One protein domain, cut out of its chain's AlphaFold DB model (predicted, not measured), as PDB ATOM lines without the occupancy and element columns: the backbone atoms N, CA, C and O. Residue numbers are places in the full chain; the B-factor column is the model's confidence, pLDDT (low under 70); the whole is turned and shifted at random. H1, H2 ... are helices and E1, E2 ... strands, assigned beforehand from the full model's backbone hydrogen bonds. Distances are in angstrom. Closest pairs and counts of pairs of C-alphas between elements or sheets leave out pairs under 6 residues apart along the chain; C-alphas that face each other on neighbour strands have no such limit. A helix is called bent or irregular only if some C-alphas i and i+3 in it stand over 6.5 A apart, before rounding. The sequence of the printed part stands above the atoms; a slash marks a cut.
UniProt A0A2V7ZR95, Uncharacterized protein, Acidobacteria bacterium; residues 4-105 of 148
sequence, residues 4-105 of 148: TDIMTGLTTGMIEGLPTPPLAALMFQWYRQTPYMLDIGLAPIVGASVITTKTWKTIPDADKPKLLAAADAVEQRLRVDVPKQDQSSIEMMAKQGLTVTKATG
ATOM      1  N   THR A   4     412.088 424.855 341.316       91.44
ATOM      2  CA  THR A   4     411.921 425.794 340.200       91.44
ATOM      3  C   THR A   4     413.236 426.378 339.695       91.44
ATOM      4  O   THR A   4     413.314 426.769 338.536       91.44
ATOM      5  N   ASP A   5     414.276 426.391 340.529       94.00
ATOM      6  CA  ASP A   5     415.553 427.031 340.214       94.00
ATOM      7  C   ASP A   5     416.569 426.032 339.647       94.00
ATOM      8  O   ASP A   5     417.599 426.441 339.119       94.00
ATOM      9  N   ILE A   6     416.290 424.725 339.734       95.88
ATOM     10  CA  ILE A   6     417.237 423.660 339.372       95.88
ATOM     11  C   ILE A   6     417.658 423.766 337.907       95.88
ATOM     12  O   ILE A   6     418.847 423.747 337.611       95.88
ATOM     13  N   MET A   7     416.699 423.904 336.985       94.44
ATOM     14  CA  MET A   7     417.016 423.955 335.554       94.44
ATOM     15  C   MET A   7     417.851 425.192 335.210       94.44
ATOM     16  O   MET A   7     418.814 425.095 334.454       94.44
ATOM     17  N   THR A   8     417.521 426.345 335.796       94.88
ATOM     18  CA  THR A   8     418.317 427.569 335.651       94.88
ATOM     19  C   THR A   8     419.715 427.377 336.232       94.88
ATOM     20  O   THR A   8     420.694 427.742 335.589       94.88
ATOM     21  N   GLY A   9     419.829 426.762 337.412       96.81
ATOM     22  CA  GLY A   9     421.110 426.484 338.053       96.81
ATOM     23  C   GLY A   9     422.009 425.576 337.217       96.81
ATOM     24  O   GLY A   9     423.176 425.901 337.039       96.81
ATOM     25  N   LEU A  10     421.449 424.511 336.636       96.38
ATOM     26  CA  LEU A  10     422.163 423.627 335.708       96.38
ATOM     27  C   LEU A  10     422.587 424.378 334.437       96.38
ATOM     28  O   LEU A  10     423.747 424.327 334.041       96.38
ATOM     29  N   THR A  11     421.675 425.158 333.850       94.31
ATOM     30  CA  THR A  11     421.926 425.869 332.581       94.31
ATOM     31  C   THR A  11     422.991 426.955 332.728       94.31
ATOM     32  O   THR A  11     423.763 427.207 331.807       94.31
ATOM     33  N   THR A  12     423.019 427.627 333.879       96.12
ATOM     34  CA  THR A  12     423.981 428.698 334.180       96.12
ATOM     35  C   THR A  12     425.309 428.180 334.727       96.12
ATOM     36  O   THR A  12     426.247 428.965 334.839       96.12
ATOM     37  N   GLY A  13     425.399 426.893 335.079       95.25
ATOM     38  CA  GLY A  13     426.556 426.333 335.778       95.25
ATOM     39  C   GLY A  13     426.670 426.777 337.239       95.25
ATOM     40  O   GLY A  13     427.746 426.707 337.813       95.25
ATOM     41  N   MET A  14     425.585 427.257 337.860       96.94
ATOM     42  CA  MET A  14     425.551 427.491 339.312       96.94
ATOM     43  C   MET A  14     425.602 426.170 340.093       96.94
ATOM     44  O   MET A  14     426.051 426.141 341.238       96.94
ATOM     45  N   ILE A  15     425.100 425.096 339.481       97.06
ATOM     46  CA  ILE A  15     425.261 423.719 339.937       97.06
ATOM     47  C   ILE A  15     425.574 422.823 338.745       97.06
ATOM     48  O   ILE A  15     425.048 423.028 337.654       97.06
ATOM     49  N   GLU A  16     426.363 421.783 338.972       96.31
ATOM     50  CA  GLU A  16     426.721 420.791 337.953       96.31
ATOM     51  C   GLU A  16     426.103 419.412 338.232       96.31
ATOM     52  O   GLU A  16     426.205 418.489 337.424       96.31
ATOM     53  N   GLY A  17     425.445 419.258 339.381       94.88
ATOM     54  CA  GLY A  17     424.818 418.015 339.808       94.88
ATOM     55  C   GLY A  17     423.866 418.216 340.980       94.88
ATOM     56  O   GLY A  17     423.867 419.252 341.646       94.88
ATOM     57  N   LEU A  18     423.022 417.216 341.227       93.81
ATOM     58  CA  LEU A  18     422.032 417.242 342.297       93.81
ATOM     59  C   LEU A  18     421.650 415.828 342.756       93.81
ATOM     60  O   LEU A  18     421.556 414.925 341.923       93.81
ATOM     61  N   PRO A  19     421.359 415.623 344.053       92.12
ATOM     62  CA  PRO A  19     420.703 414.410 344.518       92.12
ATOM     63  C   PRO A  19     419.204 414.486 344.196       92.12
ATOM     64  O   PRO A  19     418.511 415.415 344.612       92.12
ATOM     65  N   THR A  20     418.684 413.513 343.450       92.56
ATOM     66  CA  THR A  20     417.258 413.454 343.103       92.56
ATOM     67  C   THR A  20     416.816 412.021 342.782       92.56
ATOM     68  O   THR A  20     417.651 411.228 342.342       92.56
ATOM     69  N   PRO A  21     415.534 411.650 342.980       93.31
ATOM     70  CA  PRO A  21     415.026 410.366 342.517       93.31
ATOM     71  C   PRO A  21     415.068 410.271 340.990       93.31
ATOM     72  O   PRO A  21     414.766 411.263 340.311       93.31
ATOM     73  N   PRO A  22     415.346 409.083 340.431       95.31
ATOM     74  CA  PRO A  22     415.345 408.875 338.988       95.31
ATOM     75  C   PRO A  22     414.049 409.299 338.293       95.31
ATOM     76  O   PRO A  22     414.110 409.891 337.214       95.31
ATOM     77  N   LEU A  23     412.884 409.065 338.911       95.00
ATOM     78  CA  LEU A  23     411.604 409.489 338.346       95.00
ATOM     79  C   LEU A  23     411.524 411.010 338.156       95.00
ATOM     80  O   LEU A  23     411.080 411.480 337.110       95.00
ATOM     81  N   ALA A  24     412.000 411.792 339.128       94.25
ATOM     82  CA  ALA A  24     412.017 413.250 339.025       94.25
ATOM     83  C   ALA A  24     413.013 413.725 337.955       94.25
ATOM     84  O   ALA A  24     412.662 414.566 337.125       94.25
ATOM     85  N   ALA A  25     414.221 413.145 337.918       95.81
ATOM     86  CA  ALA A  25     415.216 413.451 336.888       95.81
ATOM     87  C   ALA A  25     414.675 413.216 335.471       95.81
ATOM     88  O   ALA A  25     414.896 414.049 334.587       95.81
ATOM     89  N   LEU A  26     413.930 412.123 335.266       97.19
ATOM     90  CA  LEU A  26     413.262 411.840 334.001       97.19
ATOM     91  C   LEU A  26     412.148 412.857 333.725       97.19
ATOM     92  O   LEU A  26     412.155 413.483 332.669       97.19
ATOM     93  N   MET A  27     411.199 413.052 334.646       95.94
ATOM     94  CA  MET A  27     410.039 413.928 334.422       95.94
ATOM     95  C   MET A  27     410.438 415.368 334.083       95.94
ATOM     96  O   MET A  27     409.888 415.957 333.156       95.94
ATOM     97  N   PHE A  28     411.421 415.915 334.796       95.62
ATOM     98  CA  PHE A  28     411.902 417.283 334.583       95.62
ATOM     99  C   PHE A  28     413.048 417.380 333.572       95.62
ATOM    100  O   PHE A  28     413.551 418.473 333.319       95.62
ATOM    101  N   GLN A  29     413.451 416.255 332.974       95.25
ATOM    102  CA  GLN A  29     414.525 416.166 331.982       95.25
ATOM    103  C   GLN A  29     415.881 416.704 332.481       95.25
ATOM    104  O   GLN A  29     416.713 417.123 331.676       95.25
ATOM    105  N   TRP A  30     416.138 416.672 333.794       96.62
ATOM    106  CA  TRP A  30     417.405 417.147 334.370       96.62
ATOM    107  C   TRP A  30     418.607 416.319 333.905       96.62
ATOM    108  O   TRP A  30     419.678 416.881 333.686       96.62
ATOM    109  N   TYR A  31     418.411 415.023 333.627       96.38
ATOM    110  CA  TYR A  31     419.462 414.125 333.123       96.38
ATOM    111  C   TYR A  31     420.115 414.599 331.814       96.38
ATOM    112  O   TYR A  31     421.227 414.189 331.501       96.38
ATOM    113  N   ARG A  32     419.454 415.481 331.050       95.44
ATOM    114  CA  ARG A  32     420.026 416.063 329.827       95.44
ATOM    115  C   ARG A  32     421.181 417.022 330.105       95.44
ATOM    116  O   ARG A  32     422.049 417.167 329.254       95.44
ATOM    117  N   GLN A  33     421.174 417.678 331.264       96.38
ATOM    118  CA  GLN A  33     422.269 418.542 331.715       96.38
ATOM    119  C   GLN A  33     423.212 417.817 332.683       96.38
ATOM    120  O   GLN A  33     424.365 418.205 332.819       96.38
ATOM    121  N   THR A  34     422.747 416.729 333.305       96.94
ATOM    122  CA  THR A  34     423.541 415.859 334.182       96.94
ATOM    123  C   THR A  34     423.632 414.440 333.592       96.94
ATOM    124  O   THR A  34     422.956 413.530 334.078       96.94
ATOM    125  N   PRO A  35     424.444 414.213 332.540       96.94
ATOM    126  CA  PRO A  35     424.465 412.948 331.794       96.94
ATOM    127  C   PRO A  35     425.179 411.800 332.527       96.94
ATOM    128  O   PRO A  35     425.346 410.718 331.965       96.94
ATOM    129  N   TYR A  36     425.578 412.009 333.782       97.94
ATOM    130  CA  TYR A  36     426.193 411.005 334.643       97.94
ATOM    131  C   TYR A  36     425.381 410.862 335.928       97.94
ATOM    132  O   TYR A  36     425.144 411.838 336.638       97.94
ATOM    133  N   MET A  37     424.974 409.635 336.238       97.06
ATOM    134  CA  MET A  37     424.295 409.277 337.479       97.06
ATOM    135  C   MET A  37     425.196 408.373 338.312       97.06
ATOM    136  O   MET A  37     425.649 407.333 337.835       97.06
ATOM    137  N   LEU A  38     425.382 408.730 339.581       95.06
ATOM    138  CA  LEU A  38     425.942 407.832 340.583       95.06
ATOM    139  C   LEU A  38     424.801 407.098 341.304       95.06
ATOM    140  O   LEU A  38     424.053 407.694 342.078       95.06
ATOM    141  N   ASP A  39     424.672 405.798 341.057       93.25
ATOM    142  CA  ASP A  39     423.726 404.919 341.740       93.25
ATOM    143  C   ASP A  39     424.291 404.494 343.105       93.25
ATOM    144  O   ASP A  39     424.994 403.488 343.238       93.25
ATOM    145  N   ILE A  40     424.034 405.338 344.107       90.06
ATOM    146  CA  ILE A  40     424.473 405.165 345.500       90.06
ATOM    147  C   ILE A  40     423.336 404.764 346.451       90.06
ATOM    148  O   ILE A  40     423.592 404.252 347.539       90.06
ATOM    149  N   GLY A  41     422.074 404.993 346.072       84.06
ATOM    150  CA  GLY A  41     420.932 404.750 346.961       84.06
ATOM    151  C   GLY A  41     420.990 405.566 348.260       84.06
ATOM    152  O   GLY A  41     420.782 405.018 349.339       84.06
ATOM    153  N   LEU A  42     421.293 406.869 348.149       79.06
ATOM    154  CA  LEU A  42     421.612 407.771 349.266       79.06
ATOM    155  C   LEU A  42     420.599 407.710 350.421       79.06
ATOM    156  O   LEU A  42     420.962 407.451 351.567       79.06
ATOM    157  N   ALA A  43     419.328 407.971 350.118       78.06
ATOM    158  CA  ALA A  43     418.230 407.927 351.073       78.06
ATOM    159  C   ALA A  43     416.893 407.779 350.331       78.06
ATOM    160  O   ALA A  43     416.751 408.311 349.225       78.06
ATOM    161  N   PRO A  44     415.891 407.101 350.921       78.44
ATOM    162  CA  PRO A  44     414.538 407.136 350.389       78.44
ATOM    163  C   PRO A  44     413.946 408.541 350.552       78.44
ATOM    164  O   PRO A  44     414.135 409.186 351.586       78.44
ATOM    165  N   ILE A  45     413.173 408.995 349.565       80.75
ATOM    166  CA  ILE A  45     412.319 410.169 349.759       80.75
ATOM    167  C   ILE A  45     411.094 409.760 350.564       80.75
ATOM    168  O   ILE A  45     410.353 408.856 350.179       80.75
ATOM    169  N   VAL A  46     410.877 410.459 351.674       83.56
ATOM    170  CA  VAL A  46     409.698 410.297 352.521       83.56
ATOM    171  C   VAL A  46     408.810 411.523 352.346       83.56
ATOM    172  O   VAL A  46     409.254 412.654 352.536       83.56
ATOM    173  N   GLY A  47     407.554 411.292 351.972       85.31
ATOM    174  CA  GLY A  47     406.515 412.314 351.888       85.31
ATOM    175  C   GLY A  47     405.378 412.016 352.862       85.31
ATOM    176  O   GLY A  47     405.196 410.875 353.280       85.31
ATOM    177  N   ALA A  48     404.601 413.041 353.206       90.56
ATOM    178  CA  ALA A  48     403.419 412.898 354.048       90.56
ATOM    179  C   ALA A  48     402.244 413.681 353.457       90.56
ATOM    180  O   ALA A  48     402.398 414.824 353.028       90.56
ATOM    181  N   SER A  49     401.059 413.072 353.478       92.25
ATOM    182  CA  SER A  49     399.810 413.803 353.258       92.25
ATOM    183  C   SER A  49     399.402 414.462 354.568       92.25
ATOM    184  O   SER A  49     399.176 413.776 355.563       92.25
ATOM    185  N   VAL A  50     399.325 415.791 354.577       95.25
ATOM    186  CA  VAL A  50     399.024 416.568 355.783       95.25
ATOM    187  C   VAL A  50     397.686 417.284 355.653       95.25
ATOM    188  O   VAL A  50     397.356 417.850 354.612       95.25
ATOM    189  N   ILE A  51     396.917 417.281 356.738       96.19
ATOM    190  CA  ILE A  51     395.679 418.044 356.882       96.19
ATOM    191  C   ILE A  51     395.764 418.871 358.160       96.19
ATOM    192  O   ILE A  51     396.307 418.420 359.169       96.19
ATOM    193  N   THR A  52     395.222 420.090 358.142       98.00
ATOM    194  CA  THR A  52     395.198 420.896 359.364       98.00
ATOM    195  C   THR A  52     394.327 420.220 360.420       98.00
ATOM    196  O   THR A  52     393.255 419.690 360.121       98.00
ATOM    197  N   THR A  53     394.742 420.295 361.683       97.94
ATOM    198  CA  THR A  53     393.943 419.766 362.796       97.94
ATOM    199  C   THR A  53     392.558 420.411 362.858       97.94
ATOM    200  O   THR A  53     391.589 419.741 363.209       97.94
ATOM    201  N   LYS A  54     392.446 421.695 362.489       98.19
ATOM    202  CA  LYS A  54     391.160 422.397 362.396       98.19
ATOM    203  C   LYS A  54     390.237 421.689 361.407       98.19
ATOM    204  O   LYS A  54     389.133 421.326 361.790       98.19
ATOM    205  N   THR A  55     390.698 421.447 360.181       98.00
ATOM    206  CA  THR A  55     389.906 420.743 359.163       98.00
ATOM    207  C   THR A  55     389.604 419.312 359.602       98.00
ATOM    208  O   THR A  55     388.448 418.906 359.570       98.00
ATOM    209  N   TRP A  56     390.594 418.571 360.105       97.81
ATOM    210  CA  TRP A  56     390.397 417.198 360.583       97.81
ATOM    211  C   TRP A  56     389.298 417.080 361.649       97.81
ATOM    212  O   TRP A  56     388.492 416.155 361.613       97.81
ATOM    213  N   LYS A  57     389.221 418.040 362.579       97.81
ATOM    214  CA  LYS A  57     388.188 418.078 363.628       97.81
ATOM    215  C   LYS A  57     386.776 418.323 363.090       97.81
ATOM    216  O   LYS A  57     385.830 417.929 363.758       97.81
ATOM    217  N   THR A  58     386.631 418.946 361.918       97.94
ATOM    218  CA  THR A  58     385.315 419.174 361.286       97.94
ATOM    219  C   THR A  58     384.770 417.949 360.555       97.94
ATOM    220  O   THR A  58     383.583 417.906 360.249       97.94
ATOM    221  N   ILE A  59     385.615 416.949 360.283       98.00
ATOM    222  CA  ILE A  59     385.202 415.712 359.618       98.00
ATOM    223  C   ILE A  59     384.413 414.853 360.619       98.00
ATOM    224  O   ILE A  59     384.908 414.645 361.733       98.00
ATOM    225  N   PRO A  60     383.231 414.324 360.245       98.38
ATOM    226  CA  PRO A  60     382.481 413.401 361.090       98.38
ATOM    227  C   PRO A  60     383.331 412.208 361.542       98.38
ATOM    228  O   PRO A  60     384.057 411.611 360.743       98.38
ATOM    229  N   ASP A  61     383.217 411.814 362.813       97.81
ATOM    230  CA  ASP A  61     384.025 410.716 363.369       97.81
ATOM    231  C   ASP A  61     383.814 409.388 362.630       97.81
ATOM    232  O   ASP A  61     384.752 408.608 362.489       97.81
ATOM    233  N   ALA A  62     382.619 409.169 362.074       97.88
ATOM    234  CA  ALA A  62     382.299 407.991 361.270       97.88
ATOM    235  C   ALA A  62     383.066 407.918 359.931       97.88
ATOM    236  O   ALA A  62     383.200 406.833 359.359       97.88
ATOM    237  N   ASP A  63     383.580 409.044 359.426       98.25
ATOM    238  CA  ASP A  63     384.280 409.111 358.138       98.25
ATOM    239  C   ASP A  63     385.804 409.132 358.282       98.25
ATOM    240  O   ASP A  63     386.516 408.726 357.361       98.25
ATOM    241  N   LYS A  64     386.328 409.518 359.453       97.94
ATOM    242  CA  LYS A  64     387.775 409.529 359.725       97.94
ATOM    243  C   LYS A  64     388.452 408.176 359.447       97.94
ATOM    244  O   LYS A  64     389.470 408.183 358.752       97.94
ATOM    245  N   PRO A  65     387.912 407.015 359.879       98.12
ATOM    246  CA  PRO A  65     388.514 405.720 359.561       98.12
ATOM    247  C   PRO A  65     388.563 405.426 358.059       98.12
ATOM    248  O   PRO A  65     389.523 404.824 357.590       98.12
ATOM    249  N   LYS A  66     387.567 405.884 357.286       97.94
ATOM    250  CA  LYS A  66     387.526 405.681 355.828       97.94
ATOM    251  C   LYS A  66     388.626 406.476 355.131       97.94
ATOM    252  O   LYS A  66     389.277 405.958 354.230       97.94
ATOM    253  N   LEU A  67     388.858 407.713 355.573       97.00
ATOM    254  CA  LEU A  67     389.946 408.546 355.057       97.00
ATOM    255  C   LEU A  67     391.315 407.946 355.379       97.00
ATOM    256  O   LEU A  67     392.174 407.896 354.503       97.00
ATOM    257  N   LEU A  68     391.502 407.450 356.606       97.25
ATOM    258  CA  LEU A  68     392.740 406.774 356.999       97.25
ATOM    259  C   LEU A  68     392.967 405.494 356.184       97.25
ATOM    260  O   LEU A  68     394.070 405.282 355.693       97.25
ATOM    261  N   ALA A  69     391.925 404.684 355.976       97.94
ATOM    262  CA  ALA A  69     392.013 403.476 355.158       97.94
ATOM    263  C   ALA A  69     392.350 403.788 353.689       97.94
ATOM    264  O   ALA A  69     393.156 403.091 353.078       97.94
ATOM    265  N   ALA A  70     391.773 404.854 353.124       97.38
ATOM    266  CA  ALA A  70     392.106 405.296 351.774       97.38
ATOM    267  C   ALA A  70     393.561 405.784 351.672       97.38
ATOM    268  O   ALA A  70     394.248 405.459 350.704       97.38
ATOM    269  N   ALA A  71     394.042 406.530 352.672       96.56
ATOM    270  CA  ALA A  71     395.426 406.989 352.726       96.56
ATOM    271  C   ALA A  71     396.417 405.815 352.816       96.56
ATOM    272  O   ALA A  71     397.372 405.785 352.043       96.56
ATOM    273  N   ASP A  72     396.155 404.826 353.679       96.50
ATOM    274  CA  ASP A  72     396.985 403.618 353.790       96.50
ATOM    275  C   ASP A  72     396.985 402.817 352.480       96.50
ATOM    276  O   ASP A  72     398.043 402.451 351.976       96.50
ATOM    277  N   ALA A  73     395.827 402.631 351.837       97.12
ATOM    278  CA  ALA A  73     395.753 401.936 350.550       97.12
ATOM    279  C   ALA A  73     396.605 402.615 349.458       97.12
ATOM    280  O   ALA A  73     397.288 401.938 348.682       97.12
ATOM    281  N   VAL A  74     396.597 403.952 349.403       96.06
ATOM    282  CA  VAL A  74     397.459 404.717 348.488       96.06
ATOM    283  C   VAL A  74     398.930 404.562 348.869       96.06
ATOM    284  O   VAL A  74     399.756 404.336 347.985       96.06
ATOM    285  N   GLU A  75     399.267 404.633 350.156       94.44
ATOM    286  CA  GLU A  75     400.635 404.436 350.637       94.44
ATOM    287  C   GLU A  75     401.182 403.060 350.232       94.44
ATOM    288  O   GLU A  75     402.268 402.983 349.654       94.44
ATOM    289  N   GLN A  76     400.428 401.979 350.463       94.81
ATOM    290  CA  GLN A  76     400.850 400.626 350.084       94.81
ATOM    291  C   GLN A  76     401.095 400.509 348.577       94.81
ATOM    292  O   GLN A  76     402.069 399.883 348.155       94.81
ATOM    293  N   ARG A  77     400.253 401.151 347.756       95.44
ATOM    294  CA  ARG A  77     400.448 401.185 346.303       95.44
ATOM    295  C   ARG A  77     401.738 401.919 345.933       95.44
ATOM    296  O   ARG A  77     402.552 401.387 345.184       95.44
ATOM    297  N   LEU A  78     401.957 403.111 346.488       93.38
ATOM    298  CA  LEU A  78     403.151 403.913 346.208       93.38
ATOM    299  C   LEU A  78     404.441 403.213 346.654       93.38
ATOM    300  O   LEU A  78     405.426 403.248 345.919       93.38
ATOM    301  N   ARG A  79     404.431 402.514 347.798       91.00
ATOM    302  CA  ARG A  79     405.576 401.722 348.285       91.00
ATOM    303  C   ARG A  79     406.039 400.660 347.284       91.00
ATOM    304  O   ARG A  79     407.218 400.318 347.270       91.00
ATOM    305  N   VAL A  80     405.129 400.136 346.464       92.62
ATOM    306  CA  VAL A  80     405.430 399.128 345.439       92.62
ATOM    307  C   VAL A  80     405.745 399.768 344.087       92.62
ATOM    308  O   VAL A  80     406.659 399.316 343.397       92.62
ATOM    309  N   ASP A  81     404.990 400.791 343.695       93.88
ATOM    310  CA  ASP A  81     405.060 401.352 342.345       93.88
ATOM    311  C   ASP A  81     406.228 402.326 342.166       93.88
ATOM    312  O   ASP A  81     406.877 402.293 341.123       93.88
ATOM    313  N   VAL A  82     406.545 403.151 343.171       92.19
ATOM    314  CA  VAL A  82     407.603 404.171 343.054       92.19
ATOM    315  C   VAL A  82     408.977 403.545 342.780       92.19
ATOM    316  O   VAL A  82     409.609 403.960 341.811       92.19
ATOM    317  N   PRO A  83     409.435 402.496 343.496       91.44
ATOM    318  CA  PRO A  83     410.715 401.861 343.172       91.44
ATOM    319  C   PRO A  83     410.764 401.273 341.753       91.44
ATOM    320  O   PRO A  83     411.801 401.319 341.094       91.44
ATOM    321  N   LYS A  84     409.637 400.746 341.250       94.94
ATOM    322  CA  LYS A  84     409.545 400.248 339.867       94.94
ATOM    323  C   LYS A  84     409.638 401.391 338.859       94.94
ATOM    324  O   LYS A  84     410.293 401.246 337.830       94.94
ATOM    325  N   GLN A  85     408.983 402.514 339.146       95.69
ATOM    326  CA  GLN A  85     409.038 403.714 338.317       95.69
ATOM    327  C   GLN A  85     410.440 404.318 338.295       95.69
ATOM    328  O   GLN A  85     410.900 404.706 337.224       95.69
ATOM    329  N   ASP A  86     411.142 404.344 339.428       94.69
ATOM    330  CA  ASP A  86     412.534 404.790 339.492       94.69
ATOM    331  C   ASP A  86     413.430 403.898 338.628       94.69
ATOM    332  O   ASP A  86     414.138 404.406 337.759       94.69
ATOM    333  N   GLN A  87     413.332 402.575 338.776       95.25
ATOM    334  CA  GLN A  87     414.097 401.628 337.961       95.25
ATOM    335  C   GLN A  87     413.819 401.806 336.458       95.25
ATOM    336  O   GLN A  87     414.745 401.935 335.656       95.25
ATOM    337  N   SER A  88     412.542 401.892 336.075       97.88
ATOM    338  CA  SER A  88     412.150 402.136 334.684       97.88
ATOM    339  C   SER A  88     412.661 403.485 334.168       97.88
ATOM    340  O   SER A  88     413.071 403.587 333.011       97.88
ATOM    341  N   SER A  89     412.702 404.509 335.024       97.94
ATOM    342  CA  SER A  89     413.205 405.832 334.660       97.94
ATOM    343  C   SER A  89     414.701 405.810 334.367       97.94
ATOM    344  O   SER A  89     415.126 406.398 333.372       97.94
ATOM    345  N   ILE A  90     415.492 405.087 335.168       97.62
ATOM    346  CA  ILE A  90     416.923 404.876 334.904       97.62
ATOM    347  C   ILE A  90     417.110 404.228 333.529       97.62
ATOM    348  O   ILE A  90     417.881 404.729 332.713       97.62
ATOM    349  N   GLU A  91     416.373 403.155 333.236       98.12
ATOM    350  CA  GLU A  91     416.468 402.441 331.957       98.12
ATOM    351  C   GLU A  91     416.096 403.323 330.757       98.12
ATOM    352  O   GLU A  91     416.741 403.262 329.707       98.12
ATOM    353  N   MET A  92     415.061 404.154 330.897       98.31
ATOM    354  CA  MET A  92     414.648 405.102 329.861       98.31
ATOM    355  C   MET A  92     415.704 406.180 329.623       98.31
ATOM    356  O   MET A  92     416.045 406.450 328.473       98.31
ATOM    357  N   MET A  93     416.240 406.776 330.690       98.44
ATOM    358  CA  MET A  93     417.281 407.798 330.579       98.44
ATOM    359  C   MET A  93     418.587 407.215 330.024       98.44
ATOM    360  O   MET A  93     419.235 407.857 329.201       98.44
ATOM    361  N   ALA A  94     418.953 405.982 330.393       98.12
ATOM    362  CA  ALA A  94     420.145 405.302 329.877       98.12
ATOM    363  C   ALA A  94     420.077 405.093 328.357       98.12
ATOM    364  O   ALA A  94     421.042 405.364 327.642       98.12
ATOM    365  N   LYS A  95     418.901 404.720 327.829       98.06
ATOM    366  CA  LYS A  95     418.646 404.657 326.375       98.06
ATOM    367  C   LYS A  95     418.792 406.014 325.676       98.06
ATOM    368  O   LYS A  95     418.930 406.051 324.458       98.06
ATOM    369  N   GLN A  96     418.745 407.111 326.428       97.44
ATOM    370  CA  GLN A  96     418.871 408.485 325.942       97.44
ATOM    371  C   GLN A  96     420.207 409.139 326.333       97.44
ATOM    372  O   GLN A  96     420.331 410.359 326.279       97.44
ATOM    373  N   GLY A  97     421.216 408.335 326.689       96.94
ATOM    374  CA  GLY A  97     422.590 408.798 326.890       96.94
ATOM    375  C   GLY A  97     422.998 409.045 328.342       96.94
ATOM    376  O   GLY A  97     424.127 409.473 328.569       96.94
ATOM    377  N   LEU A  98     422.139 408.755 329.329       98.50
ATOM    378  CA  LEU A  98     422.555 408.761 330.735       98.50
ATOM    379  C   LEU A  98     423.566 407.635 330.994       98.50
ATOM    380  O   LEU A  98     423.274 406.458 330.790       98.50
ATOM    381  N   THR A  99     424.736 407.993 331.513       98.44
ATOM    382  CA  THR A  99     425.737 407.035 331.984       98.44
ATOM    383  C   THR A  99     425.526 406.770 333.469       98.44
ATOM    384  O   THR A  99     425.636 407.680 334.287       98.44
ATOM    385  N   VAL A 100     425.244 405.520 333.833       97.62
ATOM    386  CA  VAL A 100     425.011 405.118 335.227       97.62
ATOM    387  C   VAL A 100     426.254 404.426 335.772       97.62
ATOM    388  O   VAL A 100     426.740 403.457 335.194       97.62
ATOM    389  N   THR A 101     426.774 404.915 336.893       96.12
ATOM    390  CA  THR A 101     427.885 404.304 337.630       96.12
ATOM    391  C   THR A 101     427.392 403.865 338.995       96.12
ATOM    392  O   THR A 101     426.845 404.667 339.743       96.12
ATOM    393  N   LYS A 102     427.584 402.591 339.336       92.75
ATOM    394  CA  LYS A 102     427.198 402.061 340.645       92.75
ATOM    395  C   LYS A 102     428.275 402.363 341.683       92.75
ATOM    396  O   LYS A 102     429.449 402.078 341.453       92.75
ATOM    397  N   ALA A 103     427.875 402.894 342.831       91.31
ATOM    398  CA  ALA A 103     428.768 403.152 343.954       91.31
ATOM    399  C   ALA A 103     429.050 401.839 344.714       91.31
ATOM    400  O   ALA A 103     428.283 401.434 345.586       91.31
ATOM    401  N   THR A 104     430.110 401.118 344.339       87.50
ATOM    402  CA  THR A 104     430.412 399.773 344.878       87.50
ATOM    403  C   THR A 104     431.412 399.759 346.031       87.50
ATOM    404  O   THR A 104     431.490 398.764 346.751       87.50
ATOM    405  N   GLY A 105     432.184 400.829 346.212       88.62
ATOM    406  CA  GLY A 105     433.219 400.884 347.237       88.62
ATOM    407  C   GLY A 105     432.667 401.090 348.661       88.62
ATOM    408  O   GLY A 105     431.616 401.714 348.847       88.62
TER     409      GLY A 105
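What this domain is: This is residues 4 to 105 of the 148 residues of an uncharacterized protein of Acidobacteria bacterium (UniProt A0A2V7ZR95). One long helix, H4, makes most of the length of an open frame; near its last residues lie a small two-stranded sheet, E1 and E2, and H2, which crosses it, while H3 lies off to one side of H4 at the end where H4 begins. The link of residues 40 to 52 runs from the sheet to H3, and H1 touches no helix. The printed part has 102 residues, with four named helices and two named strands in the order H1 H2 E1 H3 H4 E2 along the chain; the class is mostly helix, and E1 and E2 are parallel. It is loose, with a radius of gyration of the C-alphas of 18.6 A, and elongated, spanning 53 by 29 by 26 A.

How they stand to each other: Begin at E1, residues 36 to 39, and its parallel neighbour E2, residues 99 to 102, at 25 degrees; N 37 and O 99 are 2.8 A apart, within hydrogen-bond range. Between them in the chain come H3, residues 53 to 58, and H4, residues 64 to 94: a strand-helix-strand unit, two parallel neighbour strands joined through helices, with a right-handed crossover. E1 and H4 are near each other. H4 touches H2, residues 22 to 27, with residues 85 to 93 alone, about perpendicular at 87 degrees; the closest C-alphas, of Leu 23 and Asp 86, are 4.9 A apart. H1, residues 4 to 12, is apart from H4. Every O i to N i+4 pair is within hydrogen-bond range in H2 and H3, against 4 of 5 in H1 and 24 of 27 in H4.

Where its parts are: Find C-alpha 64 at (387.775, 409.529, 359.725); H4 runs 44.2 A to C-alpha 94 at (420.145, 405.302, 329.877), with a kink of 33 degrees near residue 82. It is neither bent nor irregular, but only just: C-alphas 80 and 83 are 6.4 A apart. H1 starts at (411.921, 425.794, 340.200), spans 13.8 A and is irregular, C-alphas 4 and 7 being 7.1 A apart. H2 spans 8.6 A, H3 8.8 A, E1 9.7 A and E2 10.1 A.

The domain as a whole: The two C-alphas farthest apart, of Gly 13 and Ala 62, are 54.3 A apart. The printed part has no cut; the link E1 to H3 is long, and residues 50 to 55, of which 53 to 55 belong to H3, stand free. Mean pLDDT of the printed part is 94.7, and no printed residue is under 70.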